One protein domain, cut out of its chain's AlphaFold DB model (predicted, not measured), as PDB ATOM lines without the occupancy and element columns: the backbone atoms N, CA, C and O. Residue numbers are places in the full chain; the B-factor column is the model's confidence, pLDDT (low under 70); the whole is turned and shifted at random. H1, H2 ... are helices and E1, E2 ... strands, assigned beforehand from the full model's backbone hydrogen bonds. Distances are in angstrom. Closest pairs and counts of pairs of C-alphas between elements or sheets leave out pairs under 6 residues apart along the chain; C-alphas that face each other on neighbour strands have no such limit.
ATOM      1  N   ILE A 101     -12.476  37.211  44.092       96.88
ATOM      2  CA  ILE A 101     -12.289  38.267  45.095       96.88
ATOM      3  C   ILE A 101     -13.567  39.082  45.320       96.88
ATOM      4  O   ILE A 101     -13.685  39.788  46.317       96.88
ATOM      5  N   GLN A 102     -14.543  38.987  44.409       97.75
ATOM      6  CA  GLN A 102     -15.842  39.641  44.558       97.75
ATOM      7  C   GLN A 102     -16.937  38.923  43.763       97.75
ATOM      8  O   GLN A 102     -16.716  38.476  42.635       97.75
ATOM      9  N   ILE A 103     -18.155  38.868  44.307       98.19
ATOM     10  CA  ILE A 103     -19.329  38.298  43.636       98.19
ATOM     11  C   ILE A 103     -20.305  39.426  43.297       98.19
ATOM     12  O   ILE A 103     -20.946  40.028  44.155       98.19
ATOM     13  N   HIS A 104     -20.467  39.712  42.007       98.00
ATOM     14  CA  HIS A 104     -21.382  40.757  41.547       98.00
ATOM     15  C   HIS A 104     -22.813  40.251  41.366       98.00
ATOM     16  O   HIS A 104     -23.772  41.020  41.505       98.00
ATOM     17  N   TYR A 105     -22.961  38.977  41.006       97.50
ATOM     18  CA  TYR A 105     -24.244  38.361  40.703       97.50
ATOM     19  C   TYR A 105     -24.190  36.855  40.930       97.50
ATOM     20  O   TYR A 105     -23.280  36.183  40.444       97.50
ATOM     21  N   LEU A 106     -25.227  36.346  41.586       96.25
ATOM     22  CA  LEU A 106     -25.508  34.931  41.750       96.25
ATOM     23  C   LEU A 106     -27.012  34.738  41.560       96.25
ATOM     24  O   LEU A 106     -27.806  35.456  42.170       96.25
ATOM     25  N   ARG A 107     -27.418  33.823  40.676       94.62
ATOM     26  CA  ARG A 107     -28.839  33.505  40.474       94.62
ATOM     27  C   ARG A 107     -29.037  32.035  40.173       94.62
ATOM     28  O   ARG A 107     -28.449  31.514  39.232       94.62
ATOM     29  N   ILE A 108     -29.954  31.426  40.911       93.00
ATOM     30  CA  ILE A 108     -30.424  30.065  40.673       93.00
ATOM     31  C   ILE A 108     -31.675  30.136  39.792       93.00
ATOM     32  O   ILE A 108     -32.672  30.764  40.156       93.00
ATOM     33  N   HIS A 109     -31.634  29.526  38.610       91.50
ATOM     34  CA  HIS A 109     -32.786  29.441  37.717       91.50
ATOM     35  C   HIS A 109     -32.759  28.146  36.908       91.50
ATOM     36  O   HIS A 109     -31.745  27.813  36.307       91.50
ATOM     37  N   ALA A 110     -33.885  27.426  36.882       89.81
ATOM     38  CA  ALA A 110     -34.046  26.183  36.119       89.81
ATOM     39  C   ALA A 110     -32.934  25.138  36.368       89.81
ATOM     40  O   ALA A 110     -32.491  24.463  35.445       89.81
ATOM     41  N   GLY A 111     -32.469  25.018  37.618       86.50
ATOM     42  CA  GLY A 111     -31.403  24.078  37.991       86.50
ATOM     43  C   GLY A 111     -29.992  24.511  37.580       86.50
ATOM     44  O   GLY A 111     -29.072  23.713  37.680       86.50
ATOM     45  N   ILE A 112     -29.807  25.753  37.127       92.56
ATOM     46  CA  ILE A 112     -28.499  26.336  36.812       92.56
ATOM     47  C   ILE A 112     -28.226  27.483  37.784       92.56
ATOM     48  O   ILE A 112     -29.111  28.294  38.068       92.56
ATOM     49  N   ILE A 113     -26.999  27.554  38.293       96.19
ATOM     50  CA  ILE A 113     -26.505  28.637  39.138       96.19
ATOM     51  C   ILE A 113     -25.570  29.493  38.287       96.19
ATOM     52  O   ILE A 113     -24.463  29.070  37.954       96.19
ATOM     53  N   SER A 114     -26.018  30.692  37.926       96.81
ATOM     54  CA  SER A 114     -25.239  31.628  37.114       96.81
ATOM     55  C   SER A 114     -24.457  32.597  37.984       96.81
ATOM     56  O   SER A 114     -25.035  33.280  38.836       96.81
ATOM     57  N   TRP A 115     -23.167  32.727  37.692       97.94
ATOM     58  CA  TRP A 115     -22.219  33.567  38.416       97.94
ATOM     59  C   TRP A 115     -21.720  34.721  37.545       97.94
ATOM     60  O   TRP A 115     -21.460  34.568  36.349       97.94
ATOM     61  N   ARG A 116     -21.548  35.899  38.151       98.25
ATOM     62  CA  ARG A 116     -20.701  36.974  37.613       98.25
ATOM     63  C   ARG A 116     -19.820  37.480  38.739       98.25
ATOM     64  O   ARG A 116     -20.339  37.957  39.748       98.25
ATOM     65  N   VAL A 117     -18.517  37.366  38.553       98.38
ATOM     66  CA  VAL A 117     -17.524  37.567  39.608       98.38
ATOM     67  C   VAL A 117     -16.352  38.382  39.090       98.38
ATOM     68  O   VAL A 117     -16.075  38.374  37.888       98.38
ATOM     69  N   GLU A 118     -15.663  39.043  40.009       98.12
ATOM     70  CA  GLU A 118     -14.312  39.542  39.789       98.12
ATOM     71  C   GLU A 118     -13.323  38.495  40.296       98.12
ATOM     72  O   GLU A 118     -13.524  37.912  41.368       98.12
ATOM     73  N   THR A 119     -12.270  38.248  39.521       96.44
ATOM     74  CA  THR A 119     -11.161  37.391  39.945       96.44
ATOM     75  C   THR A 119      -9.862  38.178  39.978       96.44
ATOM     76  O   THR A 119      -9.758  39.238  39.365       96.44
ATOM     77  N   ASP A 120      -8.836  37.624  40.606       93.25
ATOM     78  CA  ASP A 120      -7.455  38.116  40.523       93.25
ATOM     79  C   ASP A 120      -6.921  38.246  39.076       93.25
ATOM     80  O   ASP A 120      -5.913  38.909  38.830       93.25
ATOM     81  N   ARG A 121      -7.614  37.652  38.093       90.12
ATOM     82  CA  ARG A 121      -7.296  37.715  36.655       90.12
ATOM     83  C   ARG A 121      -8.380  38.374  35.807       90.12
ATOM     84  O   ARG A 121      -8.455  38.141  34.596       90.12
ATOM     85  N   GLY A 122      -9.204  39.205  36.433       94.12
ATOM     86  CA  GLY A 122     -10.254  39.967  35.774       94.12
ATOM     87  C   GLY A 122     -11.646  39.337  35.898       94.12
ATOM     88  O   GLY A 122     -11.827  38.287  36.527       94.12
ATOM     89  N   PRO A 123     -12.653  39.930  35.242       97.38
ATOM     90  CA  PRO A 123     -14.036  39.510  35.395       97.38
ATOM     91  C   PRO A 123     -14.326  38.176  34.699       97.38
ATOM     92  O   PRO A 123     -13.863  37.893  33.584       97.38
ATOM     93  N   ARG A 124     -15.170  37.360  35.336       97.56
ATOM     94  CA  ARG A 124     -15.617  36.055  34.830       97.56
ATOM     95  C   ARG A 124     -17.128  35.893  34.941       97.56
ATOM     96  O   ARG A 124     -17.785  36.441  35.827       97.56
ATOM     97  N   ARG A 125     -17.689  35.141  33.994       97.94
ATOM     98  CA  ARG A 125     -19.093  34.719  33.979       97.94
ATOM     99  C   ARG A 125     -19.126  33.248  33.627       97.94
ATOM    100  O   ARG A 125     -18.537  32.872  32.618       97.94
ATOM    101  N   PHE A 126     -19.787  32.461  34.454       97.50
ATOM    102  CA  PHE A 126     -19.857  31.019  34.284       97.50
ATOM    103  C   PHE A 126     -21.133  30.480  34.923       97.50
ATOM    104  O   PHE A 126     -21.756  31.139  35.761       97.50
ATOM    105  N   ASP A 127     -21.503  29.275  34.510       97.44
ATOM    106  CA  ASP A 127     -22.683  28.569  34.984       97.44
ATOM    107  C   ASP A 127     -22.265  27.262  35.660       97.44
ATOM    108  O   ASP A 127     -21.359  26.567  35.198       97.44
ATOM    109  N   VAL A 128     -22.957  26.915  36.741       96.81
ATOM    110  CA  VAL A 128     -22.801  25.656  37.476       96.81
ATOM    111  C   VAL A 128     -24.128  24.901  37.412       96.81
ATOM    112  O   VAL A 128     -25.184  25.499  37.624       96.81
ATOM    113  N   ARG A 129     -24.098  23.603  37.090       91.44
ATOM    114  CA  ARG A 129     -25.313  22.767  36.988       91.44
ATOM    115  C   ARG A 129     -25.583  21.947  38.238       91.44
ATOM    116  O   ARG A 129     -26.738  21.806  38.619       91.44
ATOM    117  N   ASP A 130     -24.542  21.395  38.846       86.31
ATOM    118  CA  ASP A 130     -24.683  20.559  40.031       86.31
ATOM    119  C   ASP A 130     -24.283  21.345  41.283       86.31
ATOM    120  O   ASP A 130     -23.279  22.057  41.279       86.31
ATOM    121  N   ARG A 131     -25.045  21.221  42.375       84.19
ATOM    122  CA  ARG A 131     -24.612  21.788  43.661       84.19
ATOM    123  C   ARG A 131     -23.331  21.112  44.149       84.19
ATOM    124  O   ARG A 131     -22.529  21.787  44.782       84.19
ATOM    125  N   ASP A 132     -23.094  19.852  43.790       87.56
ATOM    126  CA  ASP A 132     -21.874  19.123  44.157       87.56
ATOM    127  C   ASP A 132     -20.608  19.676  43.469       87.56
ATOM    128  O   ASP A 132     -19.486  19.453  43.939       87.56
ATOM    129  N   ASP A 133     -20.763  20.448  42.384       92.25
ATOM    130  CA  ASP A 133     -19.666  21.182  41.742       92.25
ATOM    131  C   ASP A 133     -19.260  22.449  42.532       92.25
ATOM    132  O   ASP A 133     -18.231  23.061  42.232       92.25
ATOM    133  N   ILE A 134     -20.017  22.822  43.572       93.75
ATOM    134  CA  ILE A 134     -19.650  23.827  44.575       93.75
ATOM    135  C   ILE A 134     -19.252  23.104  45.861       93.75
ATOM    136  O   ILE A 134     -20.084  22.566  46.587       93.75
ATOM    137  N   ARG A 135     -17.957  23.111  46.177       91.75
ATOM    138  CA  ARG A 135     -17.425  22.416  47.351       91.75
ATOM    139  C   ARG A 135     -16.916  23.386  48.394       91.75
ATOM    140  O   ARG A 135     -15.965  24.123  48.142       91.75
ATOM    141  N   PHE A 136     -17.499  23.304  49.583       91.25
ATOM    142  CA  PHE A 136     -16.987  23.946  50.786       91.25
ATOM    143  C   PHE A 136     -15.881  23.085  51.385       91.25
ATOM    144  O   PHE A 136     -16.069  21.902  51.673       91.25
ATOM    145  N   ILE A 137     -14.714  23.688  51.550       89.56
ATOM    146  CA  ILE A 137     -13.529  23.068  52.119       89.56
ATOM    147  C   ILE A 137     -13.244  23.792  53.439       89.56
ATOM    148  O   ILE A 137     -12.932  24.986  53.430       89.56
ATOM    149  N   PRO A 138     -13.363  23.107  54.589       84.62
ATOM    150  CA  PRO A 138     -13.076  23.717  55.879       84.62
ATOM    151  C   PRO A 138     -11.651  24.307  55.944       84.62
ATOM    152  O   PRO A 138     -10.729  23.718  55.378       84.62
ATOM    153  N   PRO A 139     -11.448  25.434  56.650       87.56
ATOM    154  CA  PRO A 139     -12.455  26.118  57.459       87.56
ATOM    155  C   PRO A 139     -13.363  27.071  56.666       87.56
ATOM    156  O   PRO A 139     -14.509  27.245  57.069       87.56
ATOM    157  N   ARG A 140     -12.879  27.708  55.591       90.94
ATOM    158  CA  ARG A 140     -13.590  28.809  54.903       90.94
ATOM    159  C   ARG A 140     -13.309  28.898  53.398       90.94
ATOM    160  O   ARG A 140     -13.542  29.925  52.769       90.94
ATOM    161  N   ARG A 141     -12.783  27.828  52.815       91.81
ATOM    162  CA  ARG A 141     -12.421  27.773  51.400       91.81
ATOM    163  C   ARG A 141     -13.604  27.252  50.592       91.81
ATOM    164  O   ARG A 141     -14.352  26.391  51.052       91.81
ATOM    165  N   MET A 142     -13.765  27.729  49.367       93.81
ATOM    166  CA  MET A 142     -14.764  27.225  48.431       93.81
ATOM    167  C   MET A 142     -14.138  27.009  47.058       93.81
ATOM    168  O   MET A 142     -13.417  27.862  46.557       93.81
ATOM    169  N   VAL A 143     -14.415  25.864  46.440       93.44
ATOM    170  CA  VAL A 143     -13.986  25.556  45.071       93.44
ATOM    171  C   VAL A 143     -15.222  25.335  44.221       93.44
ATOM    172  O   VAL A 143     -16.082  24.533  44.578       93.44
ATOM    173  N   ILE A 144     -15.290  26.033  43.094       95.50
ATOM    174  CA  ILE A 144     -16.420  26.002  42.172       95.50
ATOM    175  C   ILE A 144     -15.942  25.456  40.840       95.50
ATOM    176  O   ILE A 144     -14.947  25.938  40.305       95.50
ATOM    177  N   LYS A 145     -16.644  24.468  40.295       94.12
ATOM    178  CA  LYS A 145     -16.407  23.955  38.950       94.12
ATOM    179  C   LYS A 145     -17.568  24.349  38.040       94.12
ATOM    180  O   LYS A 145     -18.724  24.128  38.382       94.12
ATOM    181  N   ASP A 146     -17.268  24.949  36.894       95.06
ATOM    182  CA  ASP A 146     -18.291  25.298  35.907       95.06
ATOM    183  C   ASP A 146     -18.615  24.129  34.959       95.06
ATOM    184  O   ASP A 146     -17.989  23.063  34.985       95.06
ATOM    185  N   VAL A 147     -19.616  24.339  34.102       93.38
ATOM    186  CA  VAL A 147     -20.054  23.368  33.084       93.38
ATOM    187  C   VAL A 147     -18.982  22.993  32.059       93.38
ATOM    188  O   VAL A 147     -19.050  21.897  31.503       93.38
ATOM    189  N   ASP A 148     -18.007  23.870  31.824       90.50
ATOM    190  CA  ASP A 148     -16.900  23.654  30.889       90.50
ATOM    191  C   ASP A 148     -15.704  22.969  31.578       90.50
ATOM    192  O   ASP A 148     -14.718  22.601  30.937       90.50
ATOM    193  N   GLY A 149     -15.800  22.734  32.890       86.69
ATOM    194  CA  GLY A 149     -14.781  22.091  33.706       86.69
ATOM    195  C   GLY A 149     -13.721  23.042  34.255       86.69
ATOM    196  O   GLY A 149     -12.811  22.567  34.946       86.69
ATOM    197  N   ASN A 150     -13.840  24.351  34.012       90.44
ATOM    198  CA  ASN A 150     -12.983  25.339  34.653       90.44
ATOM    199  C   ASN A 150     -13.268  25.352  36.147       90.44
ATOM    200  O   ASN A 150     -14.388  25.098  36.599       90.44
ATOM    201  N   ARG A 151     -12.236  25.650  36.926       91.69
ATOM    202  CA  ARG A 151     -12.332  25.699  38.377       91.69
ATOM    203  C   ARG A 151     -11.961  27.081  38.864       91.69
ATOM    204  O   ARG A 151     -10.998  27.658  38.379       91.69
ATOM    205  N   PHE A 152     -12.708  27.551  39.843       94.81
ATOM    206  CA  PHE A 152     -12.521  28.813  40.534       94.81
ATOM    207  C   PHE A 152     -12.422  28.542  42.025       94.81
ATOM    208  O   PHE A 152     -12.907  27.517  42.516       94.81
ATOM    209  N   GLU A 153     -11.813  29.467  42.744       93.81
ATOM    210  CA  GLU A 153     -11.629  29.347  44.179       93.81
ATOM    211  C   GLU A 153     -12.009  30.637  44.895       93.81
ATOM    212  O   GLU A 153     -11.712  31.721  44.420       93.81
ATOM    213  N   ILE A 154     -12.619  30.509  46.068       95.19
ATOM    214  CA  ILE A 154     -12.638  31.541  47.100       95.19
ATOM    215  C   ILE A 154     -11.776  30.993  48.242       95.19
ATOM    216  O   ILE A 154     -12.118  29.960  48.819       95.19
ATOM    217  N   GLN A 155     -10.639  31.632  48.524       89.00
ATOM    218  CA  GLN A 155      -9.648  31.104  49.471       89.00
ATOM    219  C   GLN A 155     -10.140  31.191  50.927       89.00
ATOM    220  O   GLN A 155     -10.092  30.194  51.648       89.00
ATOM    221  N   ASP A 156     -10.672  32.349  51.321       92.75
ATOM    222  CA  ASP A 156     -11.451  32.555  52.546       92.75
ATOM    223  C   ASP A 156     -12.687  33.396  52.192       92.75
ATOM    224  O   ASP A 156     -12.578  34.579  51.874       92.75
ATOM    225  N   TYR A 157     -13.882  32.799  52.214       94.00
ATOM    226  CA  TYR A 157     -15.098  33.548  51.882       94.00
ATOM    227  C   TYR A 157     -15.436  34.641  52.904       94.00
ATOM    228  O   TYR A 157     -16.191  35.541  52.557       94.00
ATOM    229  N   MET A 158     -14.873  34.614  54.120       92.81
ATOM    230  CA  MET A 158     -15.044  35.681  55.119       92.81
ATOM    231  C   MET A 158     -14.230  36.942  54.802       92.81
ATOM    232  O   MET A 158     -14.442  37.963  55.450       92.81
ATOM    233  N   GLU A 159     -13.315  36.887  53.832       95.19
ATOM    234  CA  GLU A 159     -12.592  38.063  53.326       95.19
ATOM    235  C   GLU A 159     -13.344  38.780  52.192       95.19
ATOM    236  O   GLU A 159     -12.939  39.861  51.764       95.19
ATOM    237  N   LEU A 160     -14.448  38.201  51.705       96.50
ATOM    238  CA  LEU A 160     -15.302  38.838  50.707       96.50
ATOM    239  C   LEU A 160     -16.113  39.996  51.305       96.50
ATOM    240  O   LEU A 160     -16.392  40.040  52.502       96.50
ATOM    241  N   ASP A 161     -16.554  40.914  50.441       96.50
ATOM    242  CA  ASP A 161     -17.463  41.986  50.853       96.50
ATOM    243  C   ASP A 161     -18.834  41.451  51.327       96.50
ATOM    244  O   ASP A 161     -19.288  40.378  50.918       96.50
ATOM    245  N   ASP A 162     -19.526  42.229  52.169       97.19
ATOM    246  CA  ASP A 162     -20.828  41.854  52.750       97.19
ATOM    247  C   ASP A 162     -21.847  41.430  51.683       97.19
ATOM    248  O   ASP A 162     -22.619  40.489  51.864       97.19
ATOM    249  N   ARG A 163     -21.835  42.107  50.528       97.00
ATOM    250  CA  ARG A 163     -22.728  41.790  49.411       97.00
ATOM    251  C   ARG A 163     -22.453  40.392  48.864       97.00
ATOM    252  O   ARG A 163     -23.393  39.659  48.567       97.00
ATOM    253  N   SER A 164     -21.187  40.044  48.684       97.38
ATOM    254  CA  SER A 164     -20.753  38.745  48.185       97.38
ATOM    255  C   SER A 164     -21.116  37.643  49.175       97.38
ATOM    256  O   SER A 164     -21.658  36.622  48.757       97.38
ATOM    257  N   LEU A 165     -20.925  37.882  50.477       96.06
ATOM    258  CA  LEU A 165     -21.375  36.984  51.544       96.06
ATOM    259  C   LEU A 165     -22.893  36.741  51.487       96.06
ATOM    260  O   LEU A 165     -23.320  35.591  51.416       96.06
ATOM    261  N   THR A 166     -23.710  37.798  51.393       95.88
ATOM    262  CA  THR A 166     -25.176  37.673  51.240       95.88
ATOM    263  C   THR A 166     -25.577  36.897  49.978       95.88
ATOM    264  O   THR A 166     -26.590  36.197  49.956       95.88
ATOM    265  N   LEU A 167     -24.813  37.006  48.886       96.06
ATOM    266  CA  LEU A 167     -25.065  36.207  47.684       96.06
ATOM    267  C   LEU A 167     -24.731  34.725  47.903       96.06
ATOM    268  O   LEU A 167     -25.480  33.873  47.425       96.06
ATOM    269  N   LEU A 168     -23.651  34.411  48.627       94.38
ATOM    270  CA  LEU A 168     -23.266  33.033  48.954       94.38
ATOM    271  C   LEU A 168     -24.263  32.336  49.882       94.38
ATOM    272  O   LEU A 168     -24.480  31.138  49.724       94.38
ATOM    273  N   GLU A 169     -24.914  33.065  50.792       91.69
ATOM    274  CA  GLU A 169     -25.958  32.518  51.674       91.69
ATOM    275  C   GLU A 169     -27.104  31.841  50.904       91.69
ATOM    276  O   GLU A 169     -27.759  30.951  51.433       91.69
ATOM    277  N   GLN A 170     -27.322  32.193  49.633       89.44
ATOM    278  CA  GLN A 170     -28.333  31.556  48.776       89.44
ATOM    279  C   GLN A 170     -27.983  30.109  48.381       89.44
ATOM    280  O   GLN A 170     -28.821  29.397  47.815       89.44
ATOM    281  N   LEU A 171     -26.733  29.689  48.601       85.81
ATOM    282  CA  LEU A 171     -26.232  28.349  48.292       85.81
ATOM    283  C   LEU A 171     -26.301  27.387  49.481       85.81
ATOM    284  O   LEU A 171     -26.284  26.176  49.249       85.81
ATOM    285  N   LEU A 172     -26.360  27.914  50.708       73.94
ATOM    286  CA  LEU A 172     -26.531  27.143  51.944       73.94
ATOM    287  C   LEU A 172     -27.973  26.623  52.068       73.94
ATOM    288  O   LEU A 172     -28.140  25.547  52.681       73.94
TER     289      LEU A 172
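This is residues 101 to 172 of the 172 residues of the protein "DUF1854 domain-containing protein" of Armatimonadetes bacterium (UniProt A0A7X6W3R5). Two small sheets, E1 E2 E3 and E4 E5 E6, stand only partly face to face with their strands crossed, and helix H1 packs over E1, at one edge of the longer-stranded sheet and on the side toward the other sheet. The first sheet is twisted. The printed part has 72 residues with six named strands and then one named helix, in the order E1 E2 E3 E4 E5 E6 H1; each sheet is antiparallel, in the order E1 E2 E3 or E4 E5 E6, and the class is mixed, helices and strands. The whole is compact and rounded, with a radius of gyration of the C-alphas of 11.2 A and spans of 29 by 26 by 20 A.

E1, residues 101 to 109, and E2, residues 112 to 119, form an antiparallel hairpin, with N 104 and O 116 2.9 A apart, within hydrogen-bond range. E2 and E3, residues 122 to 128, form the next hairpin, with N 115 and O 126 at 2.9 A. These three strands are a meander, each the antiparallel neighbour of the one before. E4, residues 134 to 137, E5, residues 141 to 145, and E6, residues 151 to 154, form a second meander. Across its hairpins N 135 and O 143 are 2.8 A apart, and N 144 and O 152 2.9 A. Between the sheets, the closest C-alphas of E3 and E5 are those of Val 128 and Lys 145, 6.8 A apart; those of E1 and E6 are Ile 101 and Ile 154, 7.0 A. E2 is apart from E4, E5 and E6. H1, residues 162 to 171, is on the sheet E1 E2 E3 at a height over the sheet of 8.3 A. It lies over E1, slantwise to the strands at 35 degrees on the local plane; their closest C-alphas are those of Ile 103 and Ser 164, 4.8 A. H1 is not on the sheet E4 E5 E6. In H1, 4 of 6 O i to N i+4 pairs are within hydrogen-bond range.

E1 begins at C-alpha 101 (-12.289, 38.267, 45.095), bends by 56 degrees at residue 104 and is 23.5 A long. E2 is 20.8 A long and E3 19.1 A. E4, E5 and E6 measure 9.7 A, 13.6 A and 10.5 A. H1 is 15.2 A long and ends at C-alpha 171 (-26.232, 28.349, 48.292).

The C-alphas farthest apart, those of Ala 110 and Pro 139, are 30.4 A apart. The printed part has no cut. The link from E6 to H1 is short but not tight, and the other links are tight. The mean pLDDT of the printed part is 93.3, and no printed residue is under 70.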